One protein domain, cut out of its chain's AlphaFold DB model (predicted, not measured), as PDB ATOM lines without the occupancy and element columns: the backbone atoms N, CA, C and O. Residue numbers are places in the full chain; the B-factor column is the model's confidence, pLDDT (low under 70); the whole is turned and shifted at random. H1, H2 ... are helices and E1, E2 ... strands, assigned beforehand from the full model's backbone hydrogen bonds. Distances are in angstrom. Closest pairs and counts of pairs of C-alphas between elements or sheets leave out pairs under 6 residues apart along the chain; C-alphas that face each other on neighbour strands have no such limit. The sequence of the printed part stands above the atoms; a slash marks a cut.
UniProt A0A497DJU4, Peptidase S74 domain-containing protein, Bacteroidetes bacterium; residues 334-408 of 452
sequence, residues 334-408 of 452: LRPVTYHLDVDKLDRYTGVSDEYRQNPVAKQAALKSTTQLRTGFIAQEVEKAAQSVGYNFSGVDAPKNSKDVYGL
ATOM      1  N   LEU A 334      12.419  -5.640 124.356       97.00
ATOM      2  CA  LEU A 334      11.537  -6.525 125.109       97.00
ATOM      3  C   LEU A 334      10.091  -6.020 125.056       97.00
ATOM      4  O   LEU A 334       9.832  -4.830 125.236       97.00
ATOM      5  N   ARG A 335       9.140  -6.938 124.861       97.19
ATOM      6  CA  ARG A 335       7.703  -6.637 124.806       97.19
ATOM      7  C   ARG A 335       6.972  -7.236 126.012       97.19
ATOM      8  O   ARG A 335       6.725  -8.442 126.017       97.19
ATOM      9  N   PRO A 336       6.614  -6.433 127.031       97.00
ATOM     10  CA  PRO A 336       5.766  -6.897 128.124       97.00
ATOM     11  C   PRO A 336       4.378  -7.287 127.607       97.00
ATOM     12  O   PRO A 336       3.799  -6.591 126.771       97.00
ATOM     13  N   VAL A 337       3.832  -8.385 128.119       97.50
ATOM     14  CA  VAL A 337       2.511  -8.906 127.752       97.50
ATOM     15  C   VAL A 337       1.732  -9.365 128.980       97.50
ATOM     16  O   VAL A 337       2.307  -9.670 130.028       97.50
ATOM     17  N   THR A 338       0.414  -9.460 128.829       96.75
ATOM     18  CA  THR A 338      -0.460 -10.218 129.727       96.75
ATOM     19  C   THR A 338      -0.955 -11.483 129.034       96.75
ATOM     20  O   THR A 338      -1.102 -11.508 127.811       96.75
ATOM     21  N   TYR A 339      -1.175 -12.556 129.791       94.81
ATOM     22  CA  TYR A 339      -1.611 -13.841 129.243       94.81
ATOM     23  C   TYR A 339      -2.325 -14.712 130.285       94.81
ATOM     24  O   TYR A 339      -2.197 -14.501 131.492       94.81
ATOM     25  N   HIS A 340      -3.046 -15.719 129.792       92.69
ATOM     26  CA  HIS A 340      -3.566 -16.848 130.565       92.69
ATOM     27  C   HIS A 340      -2.781 -18.105 130.187       92.69
ATOM     28  O   HIS A 340      -2.450 -18.292 129.015       92.69
ATOM     29  N   LEU A 341      -2.457 -18.956 131.164       91.00
ATOM     30  CA  LEU A 341      -1.691 -20.176 130.913       91.00
ATOM     31  C   LEU A 341      -2.628 -21.379 130.784       91.00
ATOM     32  O   LEU A 341      -3.260 -21.785 131.762       91.00
ATOM     33  N   ASP A 342      -2.659 -21.961 129.586       92.12
ATOM     34  CA  ASP A 342      -3.325 -23.231 129.301       92.12
ATOM     35  C   ASP A 342      -2.438 -24.403 129.732       92.12
ATOM     36  O   ASP A 342      -1.568 -24.875 128.993       92.12
ATOM     37  N   VAL A 343      -2.652 -24.835 130.973       90.69
ATOM     38  CA  VAL A 343      -1.942 -25.962 131.582       90.69
ATOM     39  C   VAL A 343      -2.290 -27.278 130.900       90.69
ATOM     40  O   VAL A 343      -1.397 -28.075 130.674       90.69
ATOM     41  N   ASP A 344      -3.542 -27.520 130.512       89.88
ATOM     42  CA  ASP A 344      -3.913 -28.800 129.887       89.88
ATOM     43  C   ASP A 344      -3.237 -28.956 128.510       89.88
ATOM     44  O   ASP A 344      -2.803 -30.044 128.124       89.88
ATOM     45  N   LYS A 345      -3.060 -27.853 127.769       92.00
ATOM     46  CA  LYS A 345      -2.225 -27.841 126.560       92.00
ATOM     47  C   LYS A 345      -0.743 -28.075 126.867       92.00
ATOM     48  O   LYS A 345      -0.095 -28.800 126.109       92.00
ATOM     49  N   LEU A 346      -0.212 -27.485 127.939       91.44
ATOM     50  CA  LEU A 346       1.171 -27.698 128.374       91.44
ATOM     51  C   LEU A 346       1.416 -29.156 128.794       91.44
ATOM     52  O   LEU A 346       2.399 -29.759 128.372       91.44
ATOM     53  N   ASP A 347       0.505 -29.744 129.557       91.62
ATOM     54  CA  ASP A 347       0.582 -31.111 130.068       91.62
ATOM     55  C   ASP A 347       0.566 -32.124 128.921       91.62
ATOM     56  O   ASP A 347       1.414 -33.014 128.860       91.62
ATOM     57  N   ARG A 348      -0.320 -31.925 127.934       91.00
ATOM     58  CA  ARG A 348      -0.315 -32.716 126.692       91.00
ATOM     59  C   ARG A 348       1.006 -32.605 125.935       91.00
ATOM     60  O   ARG A 348       1.512 -33.606 125.439       91.00
ATOM     61  N   TYR A 349       1.553 -31.396 125.828       91.94
ATOM     62  CA  TYR A 349       2.807 -31.162 125.113       91.94
ATOM     63  C   TYR A 349       4.010 -31.798 125.824       91.94
ATOM     64  O   TYR A 349       4.886 -32.369 125.178       91.94
ATOM     65  N   THR A 350       4.032 -31.740 127.155       89.81
ATOM     66  CA  THR A 350       5.129 -32.243 127.994       89.81
ATOM     67  C   THR A 350       4.983 -33.719 128.376       89.81
ATOM     68  O   THR A 350       5.850 -34.255 129.062       89.81
ATOM     69  N   GLY A 351       3.934 -34.402 127.909       87.69
ATOM     70  CA  GLY A 351       3.781 -35.852 128.057       87.69
ATOM     71  C   GLY A 351       3.264 -36.315 129.420       87.69
ATOM     72  O   GLY A 351       3.564 -37.435 129.825       87.69
ATOM     73  N   VAL A 352       2.503 -35.472 130.122       89.38
ATOM     74  CA  VAL A 352       1.768 -35.870 131.333       89.38
ATOM     75  C   VAL A 352       0.625 -36.818 130.948       89.38
ATOM     76  O   VAL A 352      -0.098 -36.565 129.977       89.38
ATOM     77  N   SER A 353       0.448 -37.909 131.697       88.44
ATOM     78  CA  SER A 353      -0.482 -38.981 131.325       88.44
ATOM     79  C   SER A 353      -1.947 -38.541 131.300       88.44
ATOM     80  O   SER A 353      -2.405 -37.711 132.091       88.44
ATOM     81  N   ASP A 354      -2.718 -39.156 130.405       89.62
ATOM     82  CA  ASP A 354      -4.166 -38.963 130.311       89.62
ATOM     83  C   ASP A 354      -4.875 -39.345 131.613       89.62
ATOM     84  O   ASP A 354      -5.793 -38.645 132.036       89.62
ATOM     85  N   GLU A 355      -4.411 -40.408 132.272       89.75
ATOM     86  CA  GLU A 355      -4.922 -40.870 133.565       89.75
ATOM     87  C   GLU A 355      -4.780 -39.788 134.646       89.75
ATOM     88  O   GLU A 355      -5.742 -39.494 135.358       89.75
ATOM     89  N   TYR A 356      -3.617 -39.131 134.720       88.94
ATOM     90  CA  TYR A 356      -3.401 -38.018 135.641       88.94
ATOM     91  C   TYR A 356      -4.287 -36.816 135.294       88.94
ATOM     92  O   TYR A 356      -5.001 -36.302 136.154       88.94
ATOM     93  N   ARG A 357      -4.300 -36.382 134.026       90.88
ATOM     94  CA  ARG A 357      -5.055 -35.190 133.586       90.88
ATOM     95  C   ARG A 357      -6.569 -35.336 133.769       90.88
ATOM     96  O   ARG A 357      -7.268 -34.337 133.945       90.88
ATOM     97  N   GLN A 358      -7.090 -36.562 133.720       89.62
ATOM     98  CA  GLN A 358      -8.508 -36.856 133.946       89.62
ATOM     99  C   GLN A 358      -8.894 -36.907 135.434       89.62
ATOM    100  O   GLN A 358     -10.089 -36.874 135.742       89.62
ATOM    101  N   ASN A 359      -7.925 -36.921 136.360       88.38
ATOM    102  CA  ASN A 359      -8.195 -36.851 137.793       88.38
ATOM    103  C   ASN A 359      -8.944 -35.542 138.142       88.38
ATOM    104  O   ASN A 359      -8.509 -34.460 137.727       88.38
ATOM    105  N   PRO A 360     -10.041 -35.597 138.929       88.31
ATOM    106  CA  PRO A 360     -10.827 -34.415 139.289       88.31
ATOM    107  C   PRO A 360     -10.005 -33.256 139.871       88.31
ATOM    108  O   PRO A 360     -10.262 -32.097 139.539       88.31
ATOM    109  N   VAL A 361      -9.003 -33.561 140.701       84.75
ATOM    110  CA  VAL A 361      -8.158 -32.563 141.373       84.75
ATOM    111  C   VAL A 361      -7.237 -31.868 140.369       84.75
ATOM    112  O   VAL A 361      -7.204 -30.636 140.318       84.75
ATOM    113  N   ALA A 362      -6.549 -32.637 139.519       85.19
ATOM    114  CA  ALA A 362      -5.660 -32.104 138.487       85.19
ATOM    115  C   ALA A 362      -6.430 -31.231 137.482       85.19
ATOM    116  O   ALA A 362      -6.022 -30.108 137.171       85.19
ATOM    117  N   LYS A 363      -7.612 -31.692 137.050       86.94
ATOM    118  CA  LYS A 363      -8.495 -30.950 136.141       86.94
ATOM    119  C   LYS A 363      -8.956 -29.619 136.740       86.94
ATOM    120  O   LYS A 363      -8.954 -28.598 136.051       86.94
ATOM    121  N   GLN A 364      -9.336 -29.605 138.018       86.38
ATOM    122  CA  GLN A 364      -9.735 -28.376 138.704       86.38
ATOM    123  C   GLN A 364      -8.567 -27.385 138.819       86.38
ATOM    124  O   GLN A 364      -8.752 -26.183 138.605       86.38
ATOM    125  N   ALA A 365      -7.362 -27.874 139.121       83.12
ATOM    126  CA  ALA A 365      -6.168 -27.041 139.218       83.12
ATOM    127  C   ALA A 365      -5.784 -26.421 137.857       83.12
ATOM    128  O   ALA A 365      -5.519 -25.217 137.783       83.12
ATOM    129  N   ALA A 366      -5.864 -27.193 136.767       86.19
ATOM    130  CA  ALA A 366      -5.632 -26.704 135.407       86.19
ATOM    131  C   ALA A 366      -6.631 -25.600 134.995       86.19
ATOM    132  O   ALA A 366      -6.221 -24.556 134.480       86.19
ATOM    133  N   LEU A 367      -7.927 -25.763 135.303       86.31
ATOM    134  CA  LEU A 367      -8.969 -24.749 135.044       86.31
ATOM    135  C   LEU A 367      -8.731 -23.434 135.807       86.31
ATOM    136  O   LEU A 367      -9.060 -22.342 135.332       86.31
ATOM    137  N   LYS A 368      -8.134 -23.506 136.999       85.12
ATOM    138  CA  LYS A 368      -7.763 -22.307 137.759       85.12
ATOM    139  C   LYS A 368      -6.648 -21.524 137.059       85.12
ATOM    140  O   LYS A 368      -6.690 -20.297 137.030       85.12
ATOM    141  N   SER A 369      -5.680 -22.207 136.446       83.44
ATOM    142  CA  SER A 369      -4.602 -21.543 135.700       83.44
ATOM    143  C   SER A 369      -5.114 -20.780 134.472       83.44
ATOM    144  O   SER A 369      -4.635 -19.681 134.191       83.44
ATOM    145  N   THR A 370      -6.130 -21.305 133.781       86.12
ATOM    146  CA  THR A 370      -6.695 -20.656 132.584       86.12
ATOM    147  C   THR A 370      -7.474 -19.378 132.887       86.12
ATOM    148  O   THR A 370      -7.687 -18.569 131.993       86.12
ATOM    149  N   THR A 371      -7.898 -19.170 134.136       87.56
ATOM    150  CA  THR A 371      -8.637 -17.963 134.550       87.56
ATOM    151  C   THR A 371      -7.738 -16.898 135.175       87.56
ATOM    152  O   THR A 371      -8.083 -15.718 135.187       87.56
ATOM    153  N   GLN A 372      -6.552 -17.277 135.655       87.69
ATOM    154  CA  GLN A 372      -5.607 -16.344 136.258       87.69
ATOM    155  C   GLN A 372      -4.926 -15.487 135.183       87.69
ATOM    156  O   GLN A 372      -4.256 -16.016 134.295       87.69
ATOM    157  N   LEU A 373      -5.067 -14.162 135.276       92.38
ATOM    158  CA  LEU A 373      -4.317 -13.221 134.442       92.38
ATOM    159  C   LEU A 373      -2.880 -13.101 134.963       92.38
ATOM    160  O   LEU A 373      -2.663 -12.848 136.149       92.38
ATOM    161  N   ARG A 374      -1.902 -13.273 134.075       93.00
ATOM    162  CA  ARG A 374      -0.468 -13.189 134.380       93.00
ATOM    163  C   ARG A 374       0.191 -12.114 133.526       93.00
ATOM    164  O   ARG A 374      -0.277 -11.828 132.428       93.00
ATOM    165  N   THR A 375       1.280 -11.537 134.017       96.00
ATOM    166  CA  THR A 375       2.142 -10.594 133.291       96.00
ATOM    167  C   THR A 375       3.501 -11.233 133.031       96.00
ATOM    168  O   THR A 375       3.965 -12.066 133.809       96.00
ATOM    169  N   GLY A 376       4.150 -10.875 131.926       96.31
ATOM    170  CA  GLY A 376       5.482 -11.389 131.619       96.31
ATOM    171  C   GLY A 376       5.967 -11.071 130.210       96.31
ATOM    172  O   GLY A 376       5.501 -10.123 129.585       96.31
ATOM    173  N   PHE A 377       6.895 -11.887 129.718       97.31
ATOM    174  CA  PHE A 377       7.426 -11.843 128.355       97.31
ATOM    175  C   PHE A 377       7.231 -13.187 127.649       97.31
ATOM    176  O   PHE A 377       7.193 -14.238 128.291       97.31
ATOM    177  N   ILE A 378       7.171 -13.158 126.318       97.06
ATOM    178  CA  ILE A 378       7.220 -14.366 125.489       97.06
ATOM    179  C   ILE A 378       8.688 -14.735 125.278       97.06
ATOM    180  O   ILE A 378       9.444 -13.978 124.671       97.06
ATOM    181  N   ALA A 379       9.099 -15.898 125.773       97.19
ATOM    182  CA  ALA A 379      10.500 -16.307 125.815       97.19
ATOM    183  C   ALA A 379      11.189 -16.325 124.438       97.19
ATOM    184  O   ALA A 379      12.321 -15.868 124.309       97.19
ATOM    185  N   GLN A 380      10.482 -16.756 123.391       97.31
ATOM    186  CA  GLN A 380      10.977 -16.750 122.011       97.31
ATOM    187  C   GLN A 380      11.238 -15.330 121.490       97.31
ATOM    188  O   GLN A 380      12.136 -15.114 120.678       97.31
ATOM    189  N   GLU A 381      10.449 -14.346 121.931       97.81
ATOM    190  CA  GLU A 381      10.665 -12.939 121.576       97.81
ATOM    191  C   GLU A 381      11.886 -12.376 122.311       97.81
ATOM    192  O   GLU A 381      12.674 -11.649 121.711       97.81
ATOM    193  N   VAL A 382      12.088 -12.763 123.577       97.75
ATOM    194  CA  VAL A 382      13.282 -12.391 124.356       97.75
ATOM    195  C   VAL A 382      14.549 -12.963 123.725       97.75
ATOM    196  O   VAL A 382      15.527 -12.234 123.575       97.75
ATOM    197  N   GLU A 383      14.537 -14.236 123.324       97.31
ATOM    198  CA  GLU A 383      15.673 -14.877 122.654       97.31
ATOM    199  C   GLU A 383      16.066 -14.118 121.382       97.31
ATOM    200  O   GLU A 383      17.221 -13.719 121.220       97.31
ATOM    201  N   LYS A 384      15.087 -13.828 120.516       97.06
ATOM    202  CA  LYS A 384      15.305 -13.039 119.295       97.06
ATOM    203  C   LYS A 384      15.838 -11.641 119.604       97.06
ATOM    204  O   LYS A 384      16.734 -11.158 118.911       97.06
ATOM    205  N   ALA A 385      15.309 -10.984 120.637       97.06
ATOM    206  CA  ALA A 385      15.779  -9.671 121.062       97.06
ATOM    207  C   ALA A 385      17.251  -9.716 121.499       97.06
ATOM    208  O   ALA A 385      18.037  -8.888 121.032       97.06
ATOM    209  N   ALA A 386      17.630 -10.703 122.316       96.88
ATOM    210  CA  ALA A 386      18.997 -10.903 122.794       96.88
ATOM    211  C   ALA A 386      19.964 -11.196 121.634       96.88
ATOM    212  O   ALA A 386      20.980 -10.518 121.478       96.88
ATOM    213  N   GLN A 387      19.598 -12.115 120.737       96.31
ATOM    214  CA  GLN A 387      20.394 -12.442 119.552       96.31
ATOM    215  C   GLN A 387      20.610 -11.226 118.640       96.31
ATOM    216  O   GLN A 387      21.707 -11.032 118.121       96.31
ATOM    217  N   SER A 388      19.603 -10.357 118.490       96.56
ATOM    218  CA  SER A 388      19.707  -9.164 117.635       96.56
ATOM    219  C   SER A 388      20.715  -8.114 118.118       96.56
ATOM    220  O   SER A 388      21.049  -7.209 117.358       96.56
ATOM    221  N   VAL A 389      21.176  -8.218 119.367       96.19
ATOM    222  CA  VAL A 389      22.221  -7.363 119.953       96.19
ATOM    223  C   VAL A 389      23.496  -8.155 120.270       96.19
ATOM    224  O   VAL A 389      24.333  -7.702 121.042       96.19
ATOM    225  N   GLY A 390      23.644  -9.360 119.705       94.75
ATOM    226  CA  GLY A 390      24.806 -10.222 119.935       94.75
ATOM    227  C   GLY A 390      24.912 -10.758 121.366       94.75
ATOM    228  O   GLY A 390      26.003 -11.113 121.806       94.75
ATOM    229  N   TYR A 391      23.801 -10.806 122.106       95.00
ATOM    230  CA  TYR A 391      23.782 -11.216 123.504       95.00
ATOM    231  C   TYR A 391      23.317 -12.661 123.656       95.00
ATOM    232  O   TYR A 391      22.150 -12.979 123.425       95.00
ATOM    233  N   ASN A 392      24.216 -13.538 124.100       94.12
ATOM    234  CA  ASN A 392      23.837 -14.873 124.548       94.12
ATOM    235  C   ASN A 392      23.320 -14.799 125.995       94.12
ATOM    236  O   ASN A 392      24.085 -14.929 126.950       94.12
ATOM    237  N   PHE A 393      22.036 -14.489 126.149       95.88
ATOM    238  CA  PHE A 393      21.457 -14.168 127.448       95.88
ATOM    239  C   PHE A 393      21.110 -15.420 128.267       95.88
ATOM    240  O   PHE A 393      20.197 -16.166 127.915       95.88
ATOM    241  N   SER A 394      21.759 -15.583 129.427       93.88
ATOM    242  CA  SER A 394      21.514 -16.666 130.401       93.88
ATOM    243  C   SER A 394      20.081 -16.724 130.938       93.88
ATOM    244  O   SER A 394      19.658 -17.752 131.472       93.88
ATOM    245  N   GLY A 395      19.326 -15.629 130.820       95.31
ATOM    246  CA  GLY A 395      17.941 -15.558 131.267       95.31
ATOM    247  C   GLY A 395      16.948 -16.317 130.390       95.31
ATOM    248  O   GLY A 395      15.829 -16.556 130.844       95.31
ATOM    249  N   VAL A 396      17.331 -16.708 129.172       96.81
ATOM    250  CA  VAL A 396      16.508 -17.548 128.295       96.81
ATOM    251  C   VAL A 396      16.909 -19.004 128.480       96.81
ATOM    252  O   VAL A 396      18.049 -19.382 128.232       96.81
ATOM    253  N   ASP A 397      15.948 -19.832 128.879       95.12
ATOM    254  CA  ASP A 397      16.109 -21.279 128.894       95.12
ATOM    255  C   ASP A 397      15.477 -21.863 127.625       95.12
ATOM    256  O   ASP A 397      14.269 -22.092 127.570       95.12
ATOM    257  N   ALA A 398      16.284 -22.026 126.576       93.81
ATOM    258  CA  ALA A 398      15.835 -22.571 125.296       93.81
ATOM    259  C   ALA A 398      15.566 -24.091 125.392       93.81
ATOM    260  O   ALA A 398      16.206 -24.778 126.203       93.81
ATOM    261  N   PRO A 399      14.632 -24.640 124.592       93.81
ATOM    262  CA  PRO A 399      14.287 -26.057 124.621       93.81
ATOM    263  C   PRO A 399      15.442 -26.922 124.100       93.81
ATOM    264  O   PRO A 399      16.055 -26.615 123.079       93.81
ATOM    265  N   LYS A 400      15.721 -28.033 124.788       92.25
ATOM    266  CA  LYS A 400      16.840 -28.939 124.458       92.25
ATOM    267  C   LYS A 400      16.431 -30.011 123.444       92.25
ATOM    268  O   LYS A 400      17.281 -30.675 122.863       92.25
ATOM    269  N   ASN A 401      15.129 -30.201 123.253       90.75
ATOM    270  CA  ASN A 401      14.536 -31.143 122.311       90.75
ATOM    271  C   ASN A 401      13.091 -30.719 121.976       90.75
ATOM    272  O   ASN A 401      12.594 -29.713 122.479       90.75
ATOM    273  N   SER A 402      12.402 -31.504 121.146       88.12
ATOM    274  CA  SER A 402      11.045 -31.208 120.666       88.12
ATOM    275  C   SER A 402       9.934 -31.302 121.719       88.12
ATOM    276  O   SER A 402       8.804 -30.942 121.413       88.12
ATOM    277  N   LYS A 403      10.208 -31.836 122.914       84.81
ATOM    278  CA  LYS A 403       9.248 -31.946 124.027       84.81
ATOM    279  C   LYS A 403       9.515 -30.931 125.137       84.81
ATOM    280  O   LYS A 403       8.675 -30.747 126.013       84.81
ATOM    281  N   ASP A 404      10.675 -30.280 125.114       92.44
ATOM    282  CA  ASP A 404      11.021 -29.245 126.073       92.44
ATOM    283  C   ASP A 404      10.353 -27.909 125.724       92.44
ATOM    284  O   ASP A 404       9.921 -27.674 124.590       92.44
ATOM    285  N   VAL A 405      10.237 -27.034 126.720       93.31
ATOM    286  CA  VAL A 405       9.563 -25.737 126.593       93.31
ATOM    287  C   VAL A 405      10.526 -24.601 126.880       93.31
ATOM    288  O   VAL A 405      11.468 -24.746 127.652       93.31
ATOM    289  N   TYR A 406      10.263 -23.446 126.276       95.94
ATOM    290  CA  TYR A 406      10.997 -22.238 126.619       95.94
ATOM    291  C   TYR A 406      10.670 -21.772 128.043       95.94
ATOM    292  O   TYR A 406       9.501 -21.692 128.426       95.94
ATOM    293  N   GLY A 407      11.702 -21.370 128.779       94.94
ATOM    294  CA  GLY A 407      11.598 -20.742 130.091       94.94
ATOM    295  C   GLY A 407      12.292 -19.381 130.149       94.94
ATOM    296  O   GLY A 407      13.172 -19.075 129.346       94.94
ATOM    297  N   LEU A 408      11.904 -18.562 131.131       96.25
ATOM    298  CA  LEU A 408      12.578 -17.302 131.450       96.25
ATOM    299  C   LEU A 408      12.987 -17.258 132.917       96.25
ATOM    300  O   LEU A 408      12.179 -17.504 133.814       96.25
TER     301      LEU A 408
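What this domain is: This is residues 334 to 408 of the 452 residues of the protein "Peptidase S74 domain-containing protein" of Bacteroidetes bacterium (UniProt A0A497DJU4). A flat, loose arch: the short strand pair E1 and E2 joins two lobes, H1, H2 and H3 in one, H4 and the unnamed stretch 388 to 408, which folds back, in the other. The printed part has 75 residues, with four named helices and two named strands in the order E1 H1 H2 H3 E2 H4; the class is mostly helix, helices holding 33 and strands 6 of the 39 residues in named elements, and the sheet E1 - E2 is antiparallel. The radius of gyration of the C-alphas is 15.0 A, the spans 47 by 28 by 14 A.

Where its parts are: E1, residues 337 to 339, begins at C-alpha 337 (2.511, -8.906, 127.752). H1 is 343 to 350, 10.1 A; H2 354 to 357; H3 360 to 371, 17.3 A; E2 374 to 376. H4, 379 to 387, 12.3 A, ends at C-alpha 387 (20.394, -12.442, 119.552).

How they stand to each other: N 337 and O 376 of E1 and E2 are 2.8 A apart, within hydrogen-bond range. H1 touches H3, at its residues 366 to 370 alone; the closest C-alphas, of Val 343 and Ala 366, are 5.4 A apart, and the lines are only just about perpendicular at 72 degrees. H2 is close to H3 but not clearly touching, the closest C-alphas, of Arg 357 and Lys 363, 6.0 A apart. H4 is apart from H1, H2 and H3. Every O i to N i+4 pair is within range in H1 and H4, 7 of 8 in H3; H2 is too short for one.

The domain as a whole: The C-alphas farthest apart, of Pro 360 and Gly 390, are 47.2 A apart. The printed part has no cut, the links between named elements are tight, and no printed residue is under 70 in pLDDT.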